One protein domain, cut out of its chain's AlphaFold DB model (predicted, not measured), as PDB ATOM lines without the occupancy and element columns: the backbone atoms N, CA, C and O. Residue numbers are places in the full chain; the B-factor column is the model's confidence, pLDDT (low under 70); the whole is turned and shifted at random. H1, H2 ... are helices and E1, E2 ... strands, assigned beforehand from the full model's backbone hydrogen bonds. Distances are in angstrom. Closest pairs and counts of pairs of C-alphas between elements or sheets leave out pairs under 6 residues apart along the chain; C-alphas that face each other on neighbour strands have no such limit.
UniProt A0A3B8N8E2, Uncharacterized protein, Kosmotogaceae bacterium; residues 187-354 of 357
ATOM      1  N   SER A 187     275.294 218.504 127.872       90.38
ATOM      2  CA  SER A 187     276.363 219.423 128.259       90.38
ATOM      3  C   SER A 187     275.952 220.891 128.119       90.38
ATOM      4  O   SER A 187     276.304 221.692 128.981       90.38
ATOM      5  N   GLY A 188     275.162 221.246 127.101       92.88
ATOM      6  CA  GLY A 188     274.598 222.587 126.941       92.88
ATOM      7  C   GLY A 188     273.603 222.921 128.051       92.88
ATOM      8  O   GLY A 188     273.657 224.005 128.631       92.88
ATOM      9  N   PHE A 189     272.739 221.970 128.405       95.69
ATOM     10  CA  PHE A 189     271.786 222.109 129.503       95.69
ATOM     11  C   PHE A 189     272.490 222.309 130.853       95.69
ATOM     12  O   PHE A 189     272.253 223.313 131.527       95.69
ATOM     13  N   VAL A 190     273.413 221.410 131.218       95.94
ATOM     14  CA  VAL A 190     274.174 221.523 132.474       95.94
ATOM     15  C   VAL A 190     274.998 222.809 132.493       95.94
ATOM     16  O   VAL A 190     274.981 223.527 133.492       95.94
ATOM     17  N   PHE A 191     275.677 223.155 131.395       94.69
ATOM     18  CA  PHE A 191     276.468 224.383 131.335       94.69
ATOM     19  C   PHE A 191     275.622 225.634 131.564       94.69
ATOM     20  O   PHE A 191     276.041 226.509 132.313       94.69
ATOM     21  N   ASN A 192     274.432 225.730 130.969       95.31
ATOM     22  CA  ASN A 192     273.575 226.904 131.136       95.31
ATOM     23  C   ASN A 192     273.053 227.057 132.576       95.31
ATOM     24  O   ASN A 192     272.929 228.185 133.068       95.31
ATOM     25  N   ILE A 193     272.831 225.946 133.288       97.50
ATOM     26  CA  ILE A 193     272.558 225.967 134.732       97.50
ATOM     27  C   ILE A 193     273.772 226.500 135.502       97.50
ATOM     28  O   ILE A 193     273.652 227.469 136.252       97.50
ATOM     29  N   LEU A 194     274.961 225.938 135.271       97.12
ATOM     30  CA  LEU A 194     276.190 226.390 135.934       97.12
ATOM     31  C   LEU A 194     276.534 227.850 135.600       97.12
ATOM     32  O   LEU A 194     277.014 228.591 136.457       97.12
ATOM     33  N   ARG A 195     276.250 228.301 134.377       95.50
ATOM     34  CA  ARG A 195     276.438 229.690 133.942       95.50
ATOM     35  C   ARG A 195     275.519 230.635 134.708       95.50
ATOM     36  O   ARG A 195     275.957 231.713 135.095       95.50
ATOM     37  N   SER A 196     274.285 230.216 134.987       97.12
ATOM     38  CA  SER A 196     273.343 230.986 135.811       97.12
ATOM     39  C   SER A 196     273.823 231.114 137.259       97.12
ATOM     40  O   SER A 196     273.717 232.190 137.848       97.12
ATOM     41  N   ILE A 197     274.446 230.062 137.807       97.50
ATOM     42  CA  ILE A 197     275.158 230.144 139.090       97.50
ATOM     43  C   ILE A 197     276.295 231.169 138.996       97.50
ATOM     44  O   ILE A 197     276.367 232.068 139.832       97.50
ATOM     45  N   GLY A 198     277.138 231.089 137.961       96.44
ATOM     46  CA  GLY A 198     278.230 232.039 137.722       96.44
ATOM     47  C   GLY A 198     277.764 233.498 137.687       96.44
ATOM     48  O   GLY A 198     278.336 234.342 138.382       96.44
ATOM     49  N   PHE A 199     276.667 233.784 136.980       96.75
ATOM     50  CA  PHE A 199     276.094 235.130 136.925       96.75
ATOM     51  C   PHE A 199     275.671 235.650 138.300       96.75
ATOM     52  O   PHE A 199     275.814 236.843 138.568       96.75
ATOM     53  N   SER A 200     275.222 234.775 139.204       96.69
ATOM     54  CA  SER A 200     274.886 235.164 140.581       96.69
ATOM     55  C   SER A 200     276.096 235.609 141.415       96.69
ATOM     56  O   SER A 200     275.918 236.255 142.449       96.69
ATOM     57  N   TYR A 201     277.314 235.309 140.951       95.69
ATOM     58  CA  TYR A 201     278.584 235.785 141.508       95.69
ATOM     59  C   TYR A 201     279.266 236.838 140.622       95.69
ATOM     60  O   TYR A 201     280.422 237.187 140.852       95.69
ATOM     61  N   GLY A 202     278.567 237.361 139.610       95.75
ATOM     62  CA  GLY A 202     279.077 238.428 138.752       95.75
ATOM     63  C   GLY A 202     280.080 237.978 137.689       95.75
ATOM     64  O   GLY A 202     280.799 238.826 137.164       95.75
ATOM     65  N   ILE A 203     280.130 236.684 137.355       94.88
ATOM     66  CA  ILE A 203     280.965 236.169 136.260       94.88
ATOM     67  C   ILE A 203     280.122 235.534 135.154       94.88
ATOM     68  O   ILE A 203     279.046 234.996 135.408       94.88
ATOM     69  N   ASP A 204     280.643 235.534 133.930       93.31
ATOM     70  CA  ASP A 204     280.147 234.677 132.856       93.31
ATOM     71  C   ASP A 204     281.107 233.492 132.671       93.31
ATOM     72  O   ASP A 204     282.322 233.659 132.504       93.31
ATOM     73  N   LEU A 205     280.577 232.268 132.704       91.56
ATOM     74  CA  LEU A 205     281.390 231.076 132.460       91.56
ATOM     75  C   LEU A 205     281.912 231.018 131.021       91.56
ATOM     76  O   LEU A 205     282.975 230.447 130.795       91.56
ATOM     77  N   VAL A 206     281.213 231.623 130.057       89.25
ATOM     78  CA  VAL A 206     281.671 231.689 128.660       89.25
ATOM     79  C   VAL A 206     283.010 232.427 128.579       89.25
ATOM     80  O   VAL A 206     283.969 231.910 128.004       89.25
ATOM     81  N   ASP A 207     283.106 233.574 129.253       87.50
ATOM     82  CA  ASP A 207     284.334 234.370 129.326       87.50
ATOM     83  C   ASP A 207     285.441 233.614 130.072       87.50
ATOM     84  O   ASP A 207     286.599 233.600 129.647       87.50
ATOM     85  N   SER A 208     285.066 232.908 131.144       86.12
ATOM     86  CA  SER A 208     285.988 232.119 131.970       86.12
ATOM     87  C   SER A 208     286.670 230.987 131.193       86.12
ATOM     88  O   SER A 208     287.829 230.675 131.460       86.12
ATOM     89  N   PHE A 209     285.979 230.387 130.216       85.56
ATOM     90  CA  PHE A 209     286.539 229.338 129.356       85.56
ATOM     91  C   PHE A 209     287.063 229.851 128.012       85.56
ATOM     92  O   PHE A 209     287.653 229.069 127.267       85.56
ATOM     93  N   SER A 210     286.876 231.141 127.701       84.31
ATOM     94  CA  SER A 210     287.307 231.759 126.437       84.31
ATOM     95  C   SER A 210     286.876 230.951 125.203       84.31
ATOM     96  O   SER A 210     287.648 230.758 124.264       84.31
ATOM     97  N   THR A 211     285.642 230.444 125.222       80.75
ATOM     98  CA  THR A 211     285.084 229.583 124.172       80.75
ATOM     99  C   THR A 211     283.743 230.116 123.690       80.75
ATOM    100  O   THR A 211     283.034 230.789 124.432       80.75
ATOM    101  N   ASP A 212     283.378 229.802 122.451       80.69
ATOM    102  CA  ASP A 212     282.028 230.069 121.953       80.69
ATOM    103  C   ASP A 212     281.038 229.094 122.624       80.69
ATOM    104  O   ASP A 212     281.336 227.893 122.678       80.69
ATOM    105  N   PRO A 213     279.867 229.556 123.106       79.56
ATOM    106  CA  PRO A 213     278.820 228.695 123.648       79.56
ATOM    107  C   PRO A 213     278.485 227.465 122.795       79.56
ATOM    108  O   PRO A 213     278.228 226.397 123.349       79.56
ATOM    109  N   ILE A 214     278.539 227.569 121.461       80.75
ATOM    110  CA  ILE A 214     278.243 226.438 120.565       80.75
ATOM    111  C   ILE A 214     279.279 225.306 120.654       80.75
ATOM    112  O   ILE A 214     278.977 224.157 120.340       80.75
ATOM    113  N   ASN A 215     280.496 225.618 121.106       81.50
ATOM    114  CA  ASN A 215     281.610 224.674 121.221       81.50
ATOM    115  C   ASN A 215     281.707 224.039 122.613       81.50
ATOM    116  O   ASN A 215     282.645 223.288 122.903       81.50
ATOM    117  N   ILE A 216     280.762 224.346 123.498       82.50
ATOM    118  CA  ILE A 216     280.709 223.766 124.832       82.50
ATOM    119  C   ILE A 216     280.348 222.292 124.710       82.50
ATOM    120  O   ILE A 216     279.340 221.923 124.119       82.50
ATOM    121  N   GLY A 217     281.175 221.432 125.289       81.69
ATOM    122  CA  GLY A 217     280.945 219.993 125.327       81.69
ATOM    123  C   GLY A 217     281.447 219.408 126.635       81.69
ATOM    124  O   GLY A 217     281.897 220.140 127.516       81.69
ATOM    125  N   SER A 218     281.442 218.080 126.747       77.69
ATOM    126  CA  SER A 218     281.883 217.377 127.960       77.69
ATOM    127  C   SER A 218     283.311 217.724 128.402       77.69
ATOM    128  O   SER A 218     283.639 217.568 129.576       77.69
ATOM    129  N   TRP A 219     284.147 218.257 127.500       81.38
ATOM    130  CA  TRP A 219     285.515 218.697 127.793       81.38
ATOM    131  C   TRP A 219     285.600 219.776 128.885       81.38
ATOM    132  O   TRP A 219     286.626 219.877 129.560       81.38
ATOM    133  N   ILE A 220     284.541 220.567 129.105       84.06
ATOM    134  CA  ILE A 220     284.511 221.558 130.196       84.06
ATOM    135  C   ILE A 220     284.639 220.888 131.569       84.06
ATOM    136  O   ILE A 220     285.097 221.514 132.518       84.06
ATOM    137  N   PHE A 221     284.296 219.602 131.648       83.31
ATOM    138  CA  PHE A 221     284.381 218.771 132.841       83.31
ATOM    139  C   PHE A 221     285.625 217.868 132.863       83.31
ATOM    140  O   PHE A 221     285.667 216.870 133.588       83.31
ATOM    141  N   ASN A 222     286.641 218.189 132.058       84.62
ATOM    142  CA  ASN A 222     287.947 217.543 132.134       84.62
ATOM    143  C   ASN A 222     288.656 217.889 133.451       84.62
ATOM    144  O   ASN A 222     288.438 218.952 134.032       84.62
ATOM    145  N   ASP A 223     289.579 217.022 133.866       83.44
ATOM    146  CA  ASP A 223     290.218 217.028 135.194       83.44
ATOM    147  C   ASP A 223     290.984 218.318 135.548       83.44
ATOM    148  O   ASP A 223     291.294 218.548 136.711       83.44
ATOM    149  N   TRP A 224     291.293 219.181 134.576       86.44
ATOM    150  CA  TRP A 224     291.941 220.477 134.828       86.44
ATOM    151  C   TRP A 224     290.959 221.579 135.242       86.44
ATOM    152  O   TRP A 224     291.344 222.535 135.914       86.44
ATOM    153  N   ASN A 225     289.688 221.448 134.861       88.81
ATOM    154  CA  ASN A 225     288.646 222.442 135.117       88.81
ATOM    155  C   ASN A 225     287.792 222.101 136.339       88.81
ATOM    156  O   ASN A 225     287.035 222.949 136.816       88.81
ATOM    157  N   VAL A 226     287.897 220.870 136.838       93.38
ATOM    158  CA  VAL A 226     287.027 220.352 137.888       93.38
ATOM    159  C   VAL A 226     287.804 219.729 139.035       93.38
ATOM    160  O   VAL A 226     288.914 219.228 138.869       93.38
ATOM    161  N   GLN A 227     287.166 219.706 140.194       94.50
ATOM    162  CA  GLN A 227     287.526 218.866 141.320       94.50
ATOM    163  C   GLN A 227     286.665 217.603 141.266       94.50
ATOM    164  O   GLN A 227     285.440 217.691 141.189       94.50
ATOM    165  N   VAL A 228     287.286 216.424 141.328       94.12
ATOM    166  CA  VAL A 228     286.544 215.165 141.486       94.12
ATOM    167  C   VAL A 228     286.075 215.054 142.934       94.12
ATOM    168  O   VAL A 228     286.888 215.102 143.859       94.12
ATOM    169  N   ILE A 229     284.765 214.912 143.123       95.44
ATOM    170  CA  ILE A 229     284.142 214.745 144.433       95.44
ATOM    171  C   ILE A 229     284.025 213.249 144.714       95.44
ATOM    172  O   ILE A 229     283.573 212.479 143.865       95.44
ATOM    173  N   GLU A 230     284.440 212.814 145.907       94.56
ATOM    174  CA  GLU A 230     284.141 211.449 146.338       94.56
ATOM    175  C   GLU A 230     282.621 211.306 146.444       94.56
ATOM    176  O   GLU A 230     281.988 212.045 147.194       94.56
ATOM    177  N   ASP A 231     282.061 210.328 145.735       93.38
ATOM    178  CA  ASP A 231     280.629 210.121 145.499       93.38
ATOM    179  C   ASP A 231     279.819 209.674 146.733       93.38
ATOM    180  O   ASP A 231     278.748 209.083 146.598       93.38
ATOM    181  N   LYS A 232     280.323 209.952 147.943       96.00
ATOM    182  CA  LYS A 232     279.586 209.843 149.205       96.00
ATOM    183  C   LYS A 232     278.538 210.941 149.284       96.00
ATOM    184  O   LYS A 232     278.861 212.108 149.081       96.00
ATOM    185  N   ILE A 233     277.322 210.578 149.672       96.31
ATOM    186  CA  ILE A 233     276.162 211.474 149.721       96.31
ATOM    187  C   ILE A 233     276.450 212.730 150.560       96.31
ATOM    188  O   ILE A 233     276.166 213.842 150.122       96.31
ATOM    189  N   ILE A 234     277.110 212.581 151.711       94.44
ATOM    190  CA  ILE A 234     277.477 213.695 152.601       94.44
ATOM    191  C   ILE A 234     278.419 214.737 151.962       94.44
ATOM    192  O   ILE A 234     278.439 215.896 152.385       94.44
ATOM    193  N   ASN A 235     279.185 214.357 150.936       95.00
ATOM    194  CA  ASN A 235     280.125 215.251 150.250       95.00
ATOM    195  C   ASN A 235     279.468 216.061 149.126       95.00
ATOM    196  O   ASN A 235     280.043 217.050 148.667       95.00
ATOM    197  N   LEU A 236     278.291 215.632 148.673       96.56
ATOM    198  CA  LEU A 236     277.607 216.229 147.536       96.56
ATOM    199  C   LEU A 236     277.003 217.582 147.914       96.56
ATOM    200  O   LEU A 236     276.584 217.803 149.059       96.56
ATOM    201  N   ARG A 237     276.968 218.488 146.940       96.19
ATOM    202  CA  ARG A 237     276.395 219.832 147.052       96.19
ATOM    203  C   ARG A 237     275.560 220.188 145.820       96.19
ATOM    204  O   ARG A 237     275.808 219.651 144.738       96.19
ATOM    205  N   PRO A 238     274.593 221.112 145.949       97.81
ATOM    206  CA  PRO A 238     273.947 221.723 144.792       97.81
ATOM    207  C   PRO A 238     274.984 222.297 143.815       97.81
ATOM    208  O   PRO A 238     275.945 222.947 144.228       97.81
ATOM    209  N   GLY A 239     274.793 222.056 142.519       97.38
ATOM    210  CA  GLY A 239     275.715 222.469 141.458       97.38
ATOM    211  C   GLY A 239     276.827 221.462 141.142       97.38
ATOM    212  O   GLY A 239     277.514 221.633 140.134       97.38
ATOM    213  N   ASP A 240     276.989 220.400 141.937       97.94
ATOM    214  CA  ASP A 240     277.832 219.265 141.552       97.94
ATOM    215  C   ASP A 240     277.260 218.567 140.312       97.94
ATOM    216  O   ASP A 240     276.045 218.447 140.141       97.94
ATOM    217  N   VAL A 241     278.146 218.094 139.437       97.44
ATOM    218  CA  VAL A 241     277.796 217.460 138.165       97.44
ATOM    219  C   VAL A 241     278.051 215.963 138.243       97.44
ATOM    220  O   VAL A 241     279.181 215.524 138.456       97.44
ATOM    221  N   ILE A 242     277.006 215.175 138.016       95.75
ATOM    222  CA  ILE A 242     277.085 213.727 137.827       95.75
ATOM    223  C   ILE A 242     277.464 213.477 136.367       95.75
ATOM    224  O   ILE A 242     276.772 213.937 135.460       95.75
ATOM    225  N   GLN A 243     278.552 212.747 136.134       92.69
ATOM    226  CA  GLN A 243     279.009 212.353 134.806       92.69
ATOM    227  C   GLN A 243     278.847 210.848 134.601       92.69
ATOM    228  O   GLN A 243     279.378 210.047 135.374       92.69
ATOM    229  N   PHE A 244     278.176 210.468 133.515       88.88
ATOM    230  CA  PHE A 244     277.937 209.075 133.143       88.88
ATOM    231  C   PHE A 244     278.842 208.679 131.975       88.88
ATOM    232  O   PHE A 244     278.929 209.395 130.974       88.88
ATOM    233  N   HIS A 245     279.514 207.531 132.076       80.25
ATOM    234  CA  HIS A 245     280.337 207.003 130.981       80.25
ATOM    235  C   HIS A 245     279.482 206.484 129.835       80.25
ATOM    236  O   HIS A 245     278.428 205.903 130.062       80.25
ATOM    237  N   SER A 246     279.971 206.593 128.600       69.38
ATOM    238  CA  SER A 246     279.464 205.744 127.523       69.38
ATOM    239  C   SER A 246     280.416 204.593 127.235       69.38
ATOM    240  O   SER A 246     281.548 204.511 127.716       69.38
ATOM    241  N   TRP A 247     279.938 203.698 126.381       61.50
ATOM    242  CA  TRP A 247     280.719 202.610 125.815       61.50
ATOM    243  C   TRP A 247     281.895 203.090 124.960       61.50
ATOM    244  O   TRP A 247     282.933 202.431 124.904       61.50
ATOM    245  N   THR A 248     281.739 204.227 124.280       62.06
ATOM    246  CA  THR A 248     282.674 204.691 123.248       62.06
ATOM    247  C   THR A 248     283.608 205.785 123.758       62.06
ATOM    248  O   THR A 248     284.776 205.843 123.361       62.06
ATOM    249  N   GLN A 249     283.165 206.606 124.705       62.50
ATOM    250  CA  GLN A 249     283.854 207.820 125.129       62.50
ATOM    251  C   GLN A 249     283.796 207.986 126.662       62.50
ATOM    252  O   GLN A 249     282.833 207.563 127.306       62.50
ATOM    253  N   PRO A 250     284.859 208.534 127.278       61.62
ATOM    254  CA  PRO A 250     284.841 208.858 128.698       61.62
ATOM    255  C   PRO A 250     283.866 210.023 128.935       61.62
ATOM    256  O   PRO A 250     284.074 211.112 128.413       61.62
ATOM    257  N   TYR A 251     282.819 209.772 129.726       72.12
ATOM    258  CA  TYR A 251     281.779 210.732 130.134       72.12
ATOM    259  C   TYR A 251     280.986 211.421 128.993       72.12
ATOM    260  O   TYR A 251     281.268 212.562 128.624       72.12
ATOM    261  N   ASN A 252     279.934 210.768 128.482       78.44
ATOM    262  CA  ASN A 252     279.083 211.319 127.403       78.44
ATOM    263  C   ASN A 252     277.806 211.994 127.872       78.44
ATOM    264  O   ASN A 252     277.152 212.671 127.088       78.44
ATOM    265  N   HIS A 253     277.433 211.798 129.129       89.06
ATOM    266  CA  HIS A 253     276.225 212.396 129.662       89.06
ATOM    267  C   HIS A 253     276.500 213.058 130.992       89.06
ATOM    268  O   HIS A 253     277.393 212.652 131.740       89.06
ATOM    269  N   SER A 254     275.735 214.107 131.263       92.56
ATOM    270  CA  SER A 254     275.896 214.903 132.464       92.56
ATOM    271  C   SER A 254     274.553 215.347 133.016       92.56
ATOM    272  O   SER A 254     273.605 215.600 132.272       92.56
ATOM    273  N   ALA A 255     274.509 215.438 134.336       95.88
ATOM    274  CA  ALA A 255     273.382 215.925 135.100       95.88
ATOM    275  C   ALA A 255     273.883 216.815 136.237       95.88
ATOM    276  O   ALA A 255     275.006 216.637 136.705       95.88
ATOM    277  N   VAL A 256     273.066 217.755 136.699       98.06
ATOM    278  CA  VAL A 256     273.420 218.674 137.788       98.06
ATOM    279  C   VAL A 256     272.579 218.381 139.020       98.06
ATOM    280  O   VAL A 256     271.357 218.265 138.936       98.06
ATOM    281  N   ILE A 257     273.225 218.261 140.174       98.69
ATOM    282  CA  ILE A 257     272.539 218.087 141.450       98.69
ATOM    283  C   ILE A 257     271.869 219.409 141.817       98.69
ATOM    284  O   ILE A 257     272.533 220.437 141.944       98.69
ATOM    285  N   ARG A 258     270.546 219.382 141.991       98.38
ATOM    286  CA  ARG A 258     269.755 220.539 142.417       98.38
ATOM    287  C   ARG A 258     269.704 220.649 143.930       98.38
ATOM    288  O   ARG A 258     269.858 221.749 144.435       98.38
ATOM    289  N   SER A 259     269.473 219.553 144.648       98.06
ATOM    290  CA  SER A 259     269.365 219.573 146.112       98.06
ATOM    291  C   SER A 259     269.753 218.245 146.739       98.06
ATOM    292  O   SER A 259     269.557 217.196 146.129       98.06
ATOM    293  N   ILE A 260     270.224 218.302 147.985       97.50
ATOM    294  CA  ILE A 260     270.480 217.136 148.836       97.50
ATOM    295  C   ILE A 260     269.756 217.348 150.163       97.50
ATOM    296  O   ILE A 260     270.083 218.273 150.901       97.50
ATOM    297  N   ASP A 261     268.775 216.513 150.469       96.12
ATOM    298  CA  ASP A 261     268.053 216.491 151.736       96.12
ATOM    299  C   ASP A 261     268.514 215.273 152.550       96.12
ATOM    300  O   ASP A 261     268.110 214.137 152.298       96.12
ATOM    301  N   LEU A 262     269.428 215.512 153.496       95.12
ATOM    302  CA  LEU A 262     269.988 214.465 154.358       95.12
ATOM    303  C   LEU A 262     268.984 213.955 155.395       95.12
ATOM    304  O   LEU A 262     269.126 212.822 155.846       95.12
ATOM    305  N   GLU A 263     267.982 214.762 155.745       93.25
ATOM    306  CA  GLU A 263     266.953 214.389 156.716       93.25
ATOM    307  C   GLU A 263     265.928 213.459 156.067       93.25
ATOM    308  O   GLU A 263     265.554 212.442 156.649       93.25
ATOM    309  N   LYS A 264     265.513 213.771 154.833       94.25
ATOM    310  CA  LYS A 264     264.564 212.947 154.069       94.25
ATOM    311  C   LYS A 264     265.203 211.786 153.321       94.25
ATOM    312  O   LYS A 264     264.489 210.875 152.919       94.25
ATOM    313  N   GLY A 265     266.517 211.817 153.111       96.44
ATOM    314  CA  GLY A 265     267.196 210.772 152.351       96.44
ATOM    315  C   GLY A 265     266.997 210.916 150.843       96.44
ATOM    316  O   GLY A 265     266.793 209.923 150.152       96.44
ATOM    317  N   GLU A 266     267.021 212.146 150.320       97.56
ATOM    318  CA  GLU A 266     266.731 212.434 148.910       97.56
ATOM    319  C   GLU A 266     267.799 213.339 148.277       97.56
ATOM    320  O   GLU A 266     268.169 214.379 148.818       97.56
ATOM    321  N   ILE A 267     268.276 212.977 147.087       98.50
ATOM    322  CA  ILE A 267     268.984 213.885 146.179       98.50
ATOM    323  C   ILE A 267     268.085 214.112 144.971       98.50
ATOM    324  O   ILE A 267     267.663 213.151 144.333       98.50
ATOM    325  N   VAL A 268     267.862 215.372 144.609       98.44
ATOM    326  CA  VAL A 268     267.200 215.745 143.353       98.44
ATOM    327  C   VAL A 268     268.258 216.254 142.390       98.44
ATOM    328  O   VAL A 268     269.051 217.134 142.739       98.44
ATOM    329  N   TYR A 269     268.263 215.729 141.170       98.44
ATOM    330  CA  TYR A 269     269.152 216.170 140.103       98.44
ATOM    331  C   TYR A 269     268.387 216.381 138.798       98.44
ATOM    332  O   TYR A 269     267.368 215.738 138.534       98.44
ATOM    333  N   TYR A 270     268.884 217.300 137.977       98.06
ATOM    334  CA  TYR A 270     268.303 217.642 136.687       98.06
ATOM    335  C   TYR A 270     269.197 217.175 135.552       98.06
ATOM    336  O   TYR A 270     270.420 217.325 135.589       98.06
ATOM    337  N   GLN A 271     268.567 216.638 134.518       94.56
ATOM    338  CA  GLN A 271     269.223 216.207 133.291       94.56
ATOM    339  C   GLN A 271     268.302 216.447 132.097       94.56
ATOM    340  O   GLN A 271     267.116 216.715 132.267       94.56
ATOM    341  N   THR A 272     268.843 216.326 130.889       93.69
ATOM    342  CA  THR A 272     268.052 216.302 129.655       93.69
ATOM    343  C   THR A 272     268.371 215.030 128.881       93.69
ATOM    344  O   THR A 272     269.539 214.730 128.662       93.69
ATOM    345  N   SER A 273     267.356 214.240 128.546       91.75
ATOM    346  CA  SER A 273     267.489 212.988 127.786       91.75
ATOM    347  C   SER A 273     266.138 212.622 127.179       91.75
ATOM    348  O   SER A 273     265.096 213.066 127.663       91.75
ATOM    349  N   ASP A 274     266.137 211.803 126.135       90.19
ATOM    350  CA  ASP A 274     264.931 211.203 125.563       90.19
ATOM    351  C   ASP A 274     264.787 209.695 125.839       90.19
ATOM    352  O   ASP A 274     263.703 209.143 125.630       90.19
ATOM    353  N   TRP A 275     265.824 209.044 126.381       87.94
ATOM    354  CA  TRP A 275     265.758 207.672 126.897       87.94
ATOM    355  C   TRP A 275     265.105 207.641 128.272       87.94
ATOM    356  O   TRP A 275     265.768 207.581 129.305       87.94
ATOM    357  N   ILE A 276     263.782 207.696 128.289       89.31
ATOM    358  CA  ILE A 276     262.988 207.744 129.512       89.31
ATOM    359  C   ILE A 276     261.749 206.871 129.366       89.31
ATOM    360  O   ILE A 276     261.160 206.781 128.289       89.31
ATOM    361  N   ALA A 277     261.376 206.196 130.452       89.38
ATOM    362  CA  ALA A 277     260.265 205.252 130.438       89.38
ATOM    363  C   ALA A 277     258.896 205.925 130.226       89.38
ATOM    364  O   ALA A 277     258.053 205.344 129.548       89.38
ATOM    365  N   ASP A 278     258.670 207.128 130.774       90.56
ATOM    366  CA  ASP A 278     257.493 207.950 130.457       90.56
ATOM    367  C   ASP A 278     257.860 208.977 129.374       90.56
ATOM    368  O   ASP A 278     258.566 209.945 129.673       90.56
ATOM    369  N   PRO A 279     257.375 208.824 128.127       88.38
ATOM    370  CA  PRO A 279     257.695 209.745 127.042       88.38
ATOM    371  C   PRO A 279     257.358 211.211 127.346       88.38
ATOM    372  O   PRO A 279     258.014 212.103 126.816       88.38
ATOM    373  N   ARG A 280     256.384 211.491 128.223       88.00
ATOM    374  CA  ARG A 280     255.997 212.869 128.585       88.00
ATOM    375  C   ARG A 280     257.079 213.612 129.368       88.00
ATOM    376  O   ARG A 280     257.027 214.836 129.462       88.00
ATOM    377  N   GLU A 281     258.057 212.891 129.908       90.56
ATOM    378  CA  GLU A 281     259.208 213.454 130.615       90.56
ATOM    379  C   GLU A 281     260.453 213.618 129.721       90.56
ATOM    380  O   GLU A 281     261.511 214.005 130.216       90.56
ATOM    381  N   ARG A 282     260.367 213.345 128.407       92.88
ATOM    382  CA  ARG A 282     261.498 213.550 127.484       92.88
ATOM    383  C   ARG A 282     261.964 215.006 127.455       92.88
ATOM    384  O   ARG A 282     261.175 215.943 127.588       92.88
ATOM    385  N   GLY A 283     263.259 215.180 127.200       94.69
ATOM    386  CA  GLY A 283     263.945 216.464 127.301       94.69
ATOM    387  C   GLY A 283     264.404 216.726 128.738       94.69
ATOM    388  O   GLY A 283     264.738 215.777 129.454       94.69
ATOM    389  N   PRO A 284     264.461 217.997 129.166       96.19
ATOM    390  CA  PRO A 284     264.774 218.381 130.537       96.19
ATOM    391  C   PRO A 284     263.771 217.805 131.541       96.19
ATOM    392  O   PRO A 284     262.564 218.015 131.418       96.19
ATOM    393  N   HIS A 285     264.281 217.104 132.552       95.75
ATOM    394  CA  HIS A 285     263.476 216.508 133.612       95.75
ATOM    395  C   HIS A 285     264.235 216.387 134.940       95.75
ATOM    396  O   HIS A 285     265.470 216.387 135.000       95.75
ATOM    397  N   ALA A 286     263.459 216.217 136.011       95.75
ATOM    398  CA  ALA A 286     263.952 215.912 137.342       95.75
ATOM    399  C   ALA A 286     264.026 214.406 137.597       95.75
ATOM    400  O   ALA A 286     263.181 213.628 137.147       95.75
ATOM    401  N   SER A 287     265.054 214.008 138.335       95.81
ATOM    402  CA  SER A 287     265.307 212.636 138.767       95.81
ATOM    403  C   SER A 287     265.734 212.634 140.231       95.81
ATOM    404  O   SER A 287     266.226 213.649 140.738       95.81
ATOM    405  N   ARG A 288     265.555 211.497 140.903       97.44
ATOM    406  CA  ARG A 288     265.838 211.343 142.327       97.44
ATOM    407  C   ARG A 288     266.776 210.186 142.605       97.44
ATOM    408  O   ARG A 288     266.756 209.148 141.940       97.44
ATOM    409  N   ILE A 289     267.558 210.373 143.657       98.00
ATOM    410  CA  ILE A 289     268.331 209.328 144.308       98.00
ATOM    411  C   ILE A 289     267.845 209.256 145.754       98.00
ATOM    412  O   ILE A 289     267.973 210.233 146.492       98.00
ATOM    413  N   LEU A 290     267.287 208.118 146.150       98.00
ATOM    414  CA  LEU A 290     266.791 207.872 147.499       98.00
ATOM    415  C   LEU A 290     267.818 207.062 148.289       98.00
ATOM    416  O   LEU A 290     268.397 206.097 147.779       98.00
ATOM    417  N   PHE A 291     268.048 207.443 149.537       96.62
ATOM    418  CA  PHE A 291     268.994 206.793 150.435       96.62
ATOM    419  C   PHE A 291     268.474 206.797 151.872       96.62
ATOM    420  O   PHE A 291     267.541 207.508 152.218       96.62
ATOM    421  N   ASP A 292     269.094 205.980 152.715       95.75
ATOM    422  CA  ASP A 292     268.773 205.918 154.136       95.75
ATOM    423  C   ASP A 292     269.431 207.101 154.883       95.75
ATOM    424  O   ASP A 292     270.669 207.163 154.909       95.75
ATOM    425  N   PRO A 293     268.653 208.020 155.497       94.62
ATOM    426  CA  PRO A 293     269.162 209.183 156.237       94.62
ATOM    427  C   PRO A 293     270.148 208.845 157.360       94.62
ATOM    428  O   PRO A 293     270.950 209.697 157.752       94.62
ATOM    429  N   LEU A 294     270.105 207.615 157.886       93.56
ATOM    430  CA  LEU A 294     271.006 207.157 158.944       93.56
ATOM    431  C   LEU A 294     272.420 206.849 158.434       93.56
ATOM    432  O   LEU A 294     273.343 206.735 159.241       93.56
ATOM    433  N   TYR A 295     272.605 206.739 157.113       93.62
ATOM    434  CA  TYR A 295     273.884 206.388 156.491       93.62
ATOM    435  C   TYR A 295     274.292 207.360 155.365       93.62
ATOM    436  O   TYR A 295     274.509 206.933 154.221       93.62
ATOM    437  N   PRO A 296     274.419 208.673 155.644       92.75
ATOM    438  CA  PRO A 296     274.780 209.678 154.640       92.75
ATOM    439  C   PRO A 296     276.228 209.533 154.134       92.75
ATOM    440  O   PRO A 296     276.618 210.140 153.140       92.75
ATOM    441  N   GLU A 297     277.058 208.723 154.790       94.00
ATOM    442  CA  GLU A 297     278.401 208.366 154.334       94.00
ATOM    443  C   GLU A 297     278.413 207.334 153.197       94.00
ATOM    444  O   GLU A 297     279.477 207.081 152.620       94.00
ATOM    445  N   ARG A 298     277.258 206.736 152.859       94.38
ATOM    446  CA  ARG A 298     277.134 205.839 151.704       94.38
ATOM    447  C   ARG A 298     277.434 206.578 150.410       94.38
ATOM    448  O   ARG A 298     277.222 207.781 150.272       94.38
ATOM    449  N   ARG A 299     277.921 205.816 149.438       95.25
ATOM    450  CA  ARG A 299     278.151 206.293 148.078       95.25
ATOM    451  C   ARG A 299     276.896 206.137 147.239       95.25
ATOM    452  O   ARG A 299     276.152 205.184 147.439       95.25
ATOM    453  N   ILE A 300     276.710 206.996 146.243       94.81
ATOM    454  CA  ILE A 300     275.595 206.864 145.285       94.81
ATOM    455  C   ILE A 300     275.738 205.634 144.361       94.81
ATOM    456  O   ILE A 300     274.798 205.274 143.655       94.81
ATOM    457  N   THR A 301     276.899 204.966 144.391       92.56
ATOM    458  CA  THR A 301     277.137 203.638 143.799       92.56
ATOM    459  C   THR A 301     276.630 202.464 144.648       92.56
ATOM    460  O   THR A 301     276.575 201.343 144.137       92.56
ATOM    461  N   ASP A 302     276.282 202.670 145.923       92.50
ATOM    462  CA  ASP A 302     275.785 201.608 146.808       92.50
ATOM    463  C   ASP A 302     274.439 201.068 146.295       92.50
ATOM    464  O   ASP A 302     273.548 201.833 145.945       92.50
ATOM    465  N   LEU A 303     274.267 199.744 146.260       90.75
ATOM    466  CA  LEU A 303     273.045 199.107 145.749       90.75
ATOM    467  C   LEU A 303     271.803 199.370 146.613       90.75
ATOM    468  O   LEU A 303     270.685 199.131 146.168       90.75
ATOM    469  N   ARG A 304     271.987 199.838 147.851       93.88
ATOM    470  CA  ARG A 304     270.895 200.269 148.738       93.88
ATOM    471  C   ARG A 304     270.429 201.692 148.439       93.88
ATOM    472  O   ARG A 304     269.462 202.141 149.041       93.88
ATOM    473  N   VAL A 305     271.146 202.408 147.577       95.06
ATOM    474  CA  VAL A 305     270.757 203.722 147.080       95.06
ATOM    475  C   VAL A 305     269.935 203.517 145.809       95.06
ATOM    476  O   VAL A 305     270.396 202.904 144.845       95.06
ATOM    477  N   ILE A 306     268.703 204.015 145.822       95.75
ATOM    478  CA  ILE A 306     267.712 203.785 144.769       95.75
ATOM    479  C   ILE A 306     267.738 204.966 143.811       95.75
ATOM    480  O   ILE A 306     267.599 206.110 144.231       95.75
ATOM    481  N   TRP A 307     267.881 204.692 142.521       95.38
ATOM    482  CA  TRP A 307     267.765 205.698 141.473       95.38
ATOM    483  C   TRP A 307     266.381 205.559 140.841       95.38
ATOM    484  O   TRP A 307     266.060 204.511 140.295       95.38
ATOM    485  N   ASP A 308     265.538 206.588 140.927       91.88
ATOM    486  CA  ASP A 308     264.132 206.462 140.506       91.88
ATOM    487  C   ASP A 308     263.961 206.410 138.977       91.88
ATOM    488  O   ASP A 308     262.975 205.879 138.453       91.88
ATOM    489  N   LYS A 309     264.925 206.975 138.247       92.31
ATOM    490  CA  LYS A 309     264.759 207.272 136.831       92.31
ATOM    491  C   LYS A 309     265.050 206.061 135.958       92.31
ATOM    492  O   LYS A 309     266.211 205.726 135.707       92.31
ATOM    493  N   ARG A 310     263.975 205.470 135.438       92.19
ATOM    494  CA  ARG A 310     263.997 204.360 134.479       92.19
ATOM    495  C   ARG A 310     264.138 204.832 133.040       92.19
ATOM    496  O   ARG A 310     263.555 205.844 132.643       92.19
ATOM    497  N   PHE A 311     264.859 204.048 132.253       89.19
ATOM    498  CA  PHE A 311     265.000 204.265 130.822       89.19
ATOM    499  C   PHE A 311     263.976 203.469 130.026       89.19
ATOM    500  O   PHE A 311     263.436 202.457 130.470       89.19
ATOM    501  N   GLY A 312     263.708 203.989 128.838       87.19
ATOM    502  CA  GLY A 312     262.850 203.400 127.832       87.19
ATOM    503  C   GLY A 312     263.333 203.822 126.453       87.19
ATOM    504  O   GLY A 312     264.281 204.603 126.316       87.19
ATOM    505  N   GLU A 313     262.674 203.302 125.426       84.69
ATOM    506  CA  GLU A 313     262.989 203.647 124.045       84.69
ATOM    507  C   GLU A 313     262.697 205.136 123.792       84.69
ATOM    508  O   GLU A 313     261.612 205.643 124.104       84.69
ATOM    509  N   ALA A 314     263.655 205.851 123.197       84.25
ATOM    510  CA  ALA A 314     263.448 207.244 122.799       84.25
ATOM    511  C   ALA A 314     262.543 207.356 121.563       84.25
ATOM    512  O   ALA A 314     261.763 208.292 121.439       84.25
ATOM    513  N   PHE A 315     262.568 206.365 120.678       83.25
ATOM    514  CA  PHE A 315     261.568 206.164 119.632       83.25
ATOM    515  C   PHE A 315     261.324 204.670 119.473       83.25
ATOM    516  O   PHE A 315     262.176 203.874 119.856       83.25
ATOM    517  N   VAL A 316     260.165 204.296 118.926       80.69
ATOM    518  CA  VAL A 316     259.773 202.885 118.791       80.69
ATOM    519  C   VAL A 316     260.878 202.095 118.083       80.69
ATOM    520  O   VAL A 316     261.233 202.414 116.947       80.69
ATOM    521  N   GLY A 317     261.399 201.066 118.753       75.75
ATOM    522  CA  GLY A 317     262.445 200.182 118.238       75.75
ATOM    523  C   GLY A 317     263.885 200.668 118.442       75.75
ATOM    524  O   GLY A 317     264.813 199.965 118.037       75.75
ATOM    525  N   GLU A 318     264.113 201.831 119.065       77.69
ATOM    526  CA  GLU A 318     265.469 202.256 119.431       77.69
ATOM    527  C   GLU A 318     265.995 201.461 120.640       77.69
ATOM    528  O   GLU A 318     265.338 201.413 121.683       77.69
ATOM    529  N   PRO A 319     267.203 200.873 120.556       73.81
ATOM    530  CA  PRO A 319     267.771 200.120 121.663       73.81
ATOM    531  C   PRO A 319     268.221 201.045 122.798       73.81
ATOM    532  O   PRO A 319     268.808 202.102 122.568       73.81
ATOM    533  N   TYR A 320     268.050 200.586 124.035       74.06
ATOM    534  CA  TYR A 320     268.657 201.176 125.227       74.06
ATOM    535  C   TYR A 320     269.260 200.062 126.094       74.06
ATOM    536  O   TYR A 320     268.793 198.924 126.084       74.06
ATOM    537  N   ILE A 321     270.364 200.365 126.780       74.62
ATOM    538  CA  ILE A 321     271.237 199.339 127.384       74.62
ATOM    539  C   ILE A 321     271.052 199.233 128.903       74.62
ATOM    540  O   ILE A 321     271.283 198.172 129.480       74.62
ATOM    541  N   TYR A 322     270.641 200.318 129.557       83.50
ATOM    542  CA  TYR A 322     270.507 200.386 131.012       83.50
ATOM    543  C   TYR A 322     269.035 200.418 131.406       83.50
ATOM    544  O   TYR A 322     268.242 201.049 130.715       83.50
ATOM    545  N   ALA A 323     268.668 199.777 132.515       86.75
ATOM    546  CA  ALA A 323     267.291 199.833 133.003       86.75
ATOM    547  C   ALA A 323     266.982 201.177 133.685       86.75
ATOM    548  O   ALA A 323     265.869 201.692 133.577       86.75
ATOM    549  N   GLU A 324     267.971 201.761 134.364       90.19
ATOM    550  CA  GLU A 324     267.846 203.016 135.107       90.19
ATOM    551  C   GLU A 324     269.144 203.841 135.099       90.19
ATOM    552  O   GLU A 324     270.225 203.357 134.746       90.19
ATOM    553  N   SER A 325     269.049 205.095 135.554       90.31
ATOM    554  CA  SER A 325     270.203 205.998 135.692       90.31
ATOM    555  C   SER A 325     271.270 205.452 136.645       90.31
ATOM    556  O   SER A 325     272.462 205.629 136.394       90.31
ATOM    557  N   GLY A 326     270.863 204.749 137.707       91.25
ATOM    558  CA  GLY A 326     271.788 204.115 138.647       91.25
ATOM    559  C   GLY A 326     272.624 203.022 137.994       91.25
ATOM    560  O   GLY A 326     273.830 202.953 138.224       91.25
ATOM    561  N   ASP A 327     272.015 202.206 137.133       88.81
ATOM    562  CA  ASP A 327     272.733 201.192 136.366       88.81
ATOM    563  C   ASP A 327     273.746 201.850 135.450       88.81
ATOM    564  O   ASP A 327     274.909 201.465 135.472       88.81
ATOM    565  N   TRP A 328     273.351 202.898 134.730       88.06
ATOM    566  CA  TRP A 328     274.276 203.646 133.885       88.06
ATOM    567  C   TRP A 328     275.445 204.244 134.675       88.06
ATOM    568  O   TRP A 328     276.595 204.151 134.249       88.06
ATOM    569  N   TYR A 329     275.173 204.819 135.848       90.56
ATOM    570  CA  TYR A 329     276.208 205.386 136.703       90.56
ATOM    571  C   TYR A 329     277.146 204.307 137.265       90.56
ATOM    572  O   TYR A 329     278.359 204.492 137.287       90.56
ATOM    573  N   ARG A 330     276.620 203.158 137.702       88.69
ATOM    574  CA  ARG A 330     277.425 202.056 138.263       88.69
ATOM    575  C   ARG A 330     278.205 201.289 137.192       88.69
ATOM    576  O   ARG A 330     279.258 200.721 137.480       88.69
ATOM    577  N   TYR A 331     277.691 201.239 135.971       76.62
ATOM    578  CA  TYR A 331     278.232 200.414 134.902       76.62
ATOM    579  C   TYR A 331     279.519 201.006 134.313       76.62
ATOM    580  O   TYR A 331     279.466 202.086 133.749       76.62
ATOM    581  N   THR A 332     280.652 200.283 134.378       63.03
ATOM    582  CA  THR A 332     281.335 199.701 133.197       63.03
ATOM    583  C   THR A 332     282.331 198.598 133.612       63.03
ATOM    584  O   THR A 332     283.027 198.709 134.620       63.03
ATOM    585  N   VAL A 333     282.460 197.548 132.790       54.50
ATOM    586  CA  VAL A 333     283.434 196.441 132.962       54.50
ATOM    587  C   VAL A 333     284.862 196.842 132.522       54.50
ATOM    588  O   VAL A 333     285.816 196.112 132.767       54.50
ATOM    589  N   ILE A 334     285.031 197.999 131.860       54.97
ATOM    590  CA  ILE A 334     286.271 198.365 131.139       54.97
ATOM    591  C   ILE A 334     286.854 199.727 131.564       54.97
ATOM    592  O   ILE A 334     288.072 199.884 131.559       54.97
ATOM    593  N   ARG A 335     286.028 200.725 131.912       55.81
ATOM    594  CA  ARG A 335     286.442 202.134 132.109       55.81
ATOM    595  C   ARG A 335     286.141 202.713 133.502       55.81
ATOM    596  O   ARG A 335     286.467 203.871 133.748       55.81
ATOM    597  N   GLY A 336     285.587 201.912 134.414       65.44
ATOM    598  CA  GLY A 336     285.060 202.374 135.704       65.44
ATOM    599  C   GLY A 336     283.634 202.924 135.592       65.44
ATOM    600  O   GLY A 336     283.140 203.130 134.485       65.44
ATOM    601  N   GLY A 337     282.958 203.097 136.730       81.81
ATOM    602  CA  GLY A 337     281.647 203.751 136.798       81.81
ATOM    603  C   GLY A 337     281.743 205.269 136.609       81.81
ATOM    604  O   GLY A 337     282.830 205.825 136.431       81.81
ATOM    605  N   GLY A 338     280.593 205.937 136.635       90.00
ATOM    606  CA  GLY A 338     280.462 207.390 136.624       90.00
ATOM    607  C   GLY A 338     281.184 208.067 137.789       90.00
ATOM    608  O   GLY A 338     281.711 207.426 138.700       90.00
ATOM    609  N   ARG A 339     281.226 209.397 137.740       92.75
ATOM    610  CA  ARG A 339     281.831 210.218 138.795       92.75
ATOM    611  C   ARG A 339     281.011 211.464 139.069       92.75
ATOM    612  O   ARG A 339     280.211 211.876 138.233       92.75
ATOM    613  N   VAL A 340     281.291 212.101 140.199       95.69
ATOM    614  CA  VAL A 340     280.788 213.437 140.511       95.69
ATOM    615  C   VAL A 340     281.935 214.436 140.455       95.69
ATOM    616  O   VAL A 340     283.038 214.159 140.931       95.69
ATOM    617  N   VAL A 341     281.691 215.595 139.850       96.06
ATOM    618  CA  VAL A 341     282.682 216.662 139.708       96.06
ATOM    619  C   VAL A 341     282.095 218.019 140.073       96.06
ATOM    620  O   VAL A 341     280.907 218.265 139.880       96.06
ATOM    621  N   ARG A 342     282.944 218.927 140.553       96.12
ATOM    622  CA  ARG A 342     282.603 220.324 140.834       96.12
ATOM    623  C   ARG A 342     283.473 221.246 139.999       96.12
ATOM    624  O   ARG A 342     284.684 221.057 139.935       96.12
ATOM    625  N   LEU A 343     282.877 222.252 139.364       95.44
ATOM    626  CA  LEU A 343     283.623 223.195 138.531       95.44
ATOM    627  C   LEU A 343     284.505 224.102 139.401       95.44
ATOM    628  O   LEU A 343     283.979 224.833 140.238       95.44
ATOM    629  N   ASN A 344     285.823 224.101 139.180       94.69
ATOM    630  CA  ASN A 344     286.791 224.808 140.034       94.69
ATOM    631  C   ASN A 344     286.494 226.311 140.138       94.69
ATOM    632  O   ASN A 344     286.571 226.890 141.219       94.69
ATOM    633  N   VAL A 345     286.123 226.937 139.017       93.31
ATOM    634  CA  VAL A 345     285.798 228.371 138.964       93.31
ATOM    635  C   VAL A 345     284.629 228.706 139.895       93.31
ATOM    636  O   VAL A 345     284.714 229.671 140.649       93.31
ATOM    637  N   LEU A 346     283.572 227.888 139.896       95.06
ATOM    638  CA  LEU A 346     282.421 228.092 140.778       95.06
ATOM    639  C   LEU A 346     282.742 227.710 142.221       95.06
ATOM    640  O   LEU A 346     282.399 228.464 143.121       95.06
ATOM    641  N   ALA A 347     283.444 226.594 142.444       93.38
ATOM    642  CA  ALA A 347     283.841 226.149 143.779       93.38
ATOM    643  C   ALA A 347     284.582 227.253 144.543       93.38
ATOM    644  O   ALA A 347     284.252 227.540 145.688       93.38
ATOM    645  N   ASN A 348     285.531 227.923 143.883       91.88
ATOM    646  CA  ASN A 348     286.294 229.011 144.487       91.88
ATOM    647  C   ASN A 348     285.417 230.214 144.861       91.88
ATOM    648  O   ASN A 348     285.627 230.808 145.914       91.88
ATOM    649  N   LEU A 349     284.444 230.578 144.019       93.31
ATOM    650  CA  LEU A 349     283.525 231.689 144.288       93.31
ATOM    651  C   LEU A 349     282.561 231.362 145.429       93.31
ATOM    652  O   LEU A 349     282.323 232.203 146.293       93.31
ATOM    653  N   ILE A 350     282.053 230.130 145.454       92.88
ATOM    654  CA  ILE A 350     281.157 229.659 146.507       92.88
ATOM    655  C   ILE A 350     281.903 229.613 147.846       92.88
ATOM    656  O   ILE A 350     281.412 230.175 148.812       92.88
ATOM    657  N   LEU A 351     283.118 229.053 147.894       92.00
ATOM    658  CA  LEU A 351     283.938 228.999 149.115       92.00
ATOM    659  C   LEU A 351     284.324 230.389 149.648       92.00
ATOM    660  O   LEU A 351     284.518 230.564 150.847       92.00
ATOM    661  N   GLN A 352     284.452 231.390 148.771       91.38
ATOM    662  CA  GLN A 352     284.662 232.779 149.196       91.38
ATOM    663  C   GLN A 352     283.407 233.393 149.827       91.38
ATOM    664  O   GLN A 352     283.530 234.230 150.720       91.38
ATOM    665  N   ALA A 353     282.220 233.008 149.351       89.88
ATOM    666  CA  ALA A 353     280.943 233.475 149.881       89.88
ATOM    667  C   ALA A 353     280.529 232.725 151.160       89.88
ATOM    668  O   ALA A 353     279.977 233.339 152.071       89.88
ATOM    669  N   GLU A 354     280.821 231.426 151.228       89.94
ATOM    670  CA  GLU A 354     280.491 230.512 152.320       89.94
ATOM    671  C   GLU A 354     281.659 229.533 152.551       89.94
ATOM    672  O   GLU A 354     281.768 228.521 151.854       89.94
TER     673      GLU A 354
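This is residues 187 to 354 of the 357 residues of an uncharacterized protein of Kosmotogaceae bacterium (UniProt A0A3B8N8E2). A strongly twisted wall of six strands has the first half of H1 packed on one face and H4 on the opposite face, while H2 and H5 gather beside H1 near one edge of the sheet. A long unnamed stretch, residues 291 to 324, leads from edge strand E5 to H4. The 168 printed residues hold five named helices and six named strands, in the order H1 H2 H3 E1 E2 E3 E4 E5 H4 E6 H5; the sheet runs E1 E6 E2 E3 E4 E5, antiparallel throughout. The class is mixed, helices and strands, with under half of the residues, 77, in named elements. The whole is compact, with a radius of gyration of the C-alphas of 15.9 A and spans of 43 by 40 by 33 A.

Find C-alpha 187 at (276.363, 219.423, 128.259); from there H1 runs 20.0 A to residue 200. Next come H2, residues 205 to 209, H3, residues 218 to 221, and the strands E1, 226 to 229, and E2, 241 to 244. E3, residues 253 to 261, spans 23.9 A and bends by 55 degrees at residue 258. E4, 266 to 273, spans 21.1 A, and E5, 283 to 290, 22.1 A. After H4, 325 to 330, and E6, 339 to 343, H5 takes 344 to 353, 14.4 A long, ending at C-alpha 353 at (280.943, 233.475, 149.881).

E2 to E5 form a meander, each strand the antiparallel neighbour of the one before. Look at N 242 and O 255, 2.8 A, for E2 and E3; N 256 and O 270, 2.9 A, for E3 and E4; and N 267 and O 289, 2.8 A, for E4 and E5. E6 pairs with E2 through N 241 and O 341, 2.8 A, and with E1 through N 227 and O 342, 2.8 A. H1 and H4 are on opposite faces; the closest C-alphas of H1 and E3 are Val 190 and Val 256, 6.1 A. H4 is over E2 at a height of 7.7 A, across the strands at 85 degrees on the local plane. H3 only grazes the sheet. H1 touches H2 with residues 194 to 198 alone, closest at C-alphas 195 and 205, 5.4 A. H1 and H5 are close but not clearly touching, C-alphas 198 and 346 being closest at 6.5 A. Every O i to N i+4 pair is within hydrogen-bond range in H1, H2 and H4; H5 has 5 of 6, and H3 is too short.

The C-alphas farthest apart are those of Gly 317 and Gln 352, 50.1 A. The printed part has no cut. The links E1 to E2 and E5 to H4 are long. The mean pLDDT of the printed part is 89.4; look for values under 70 at residues 246 to 250 and 332 to 336.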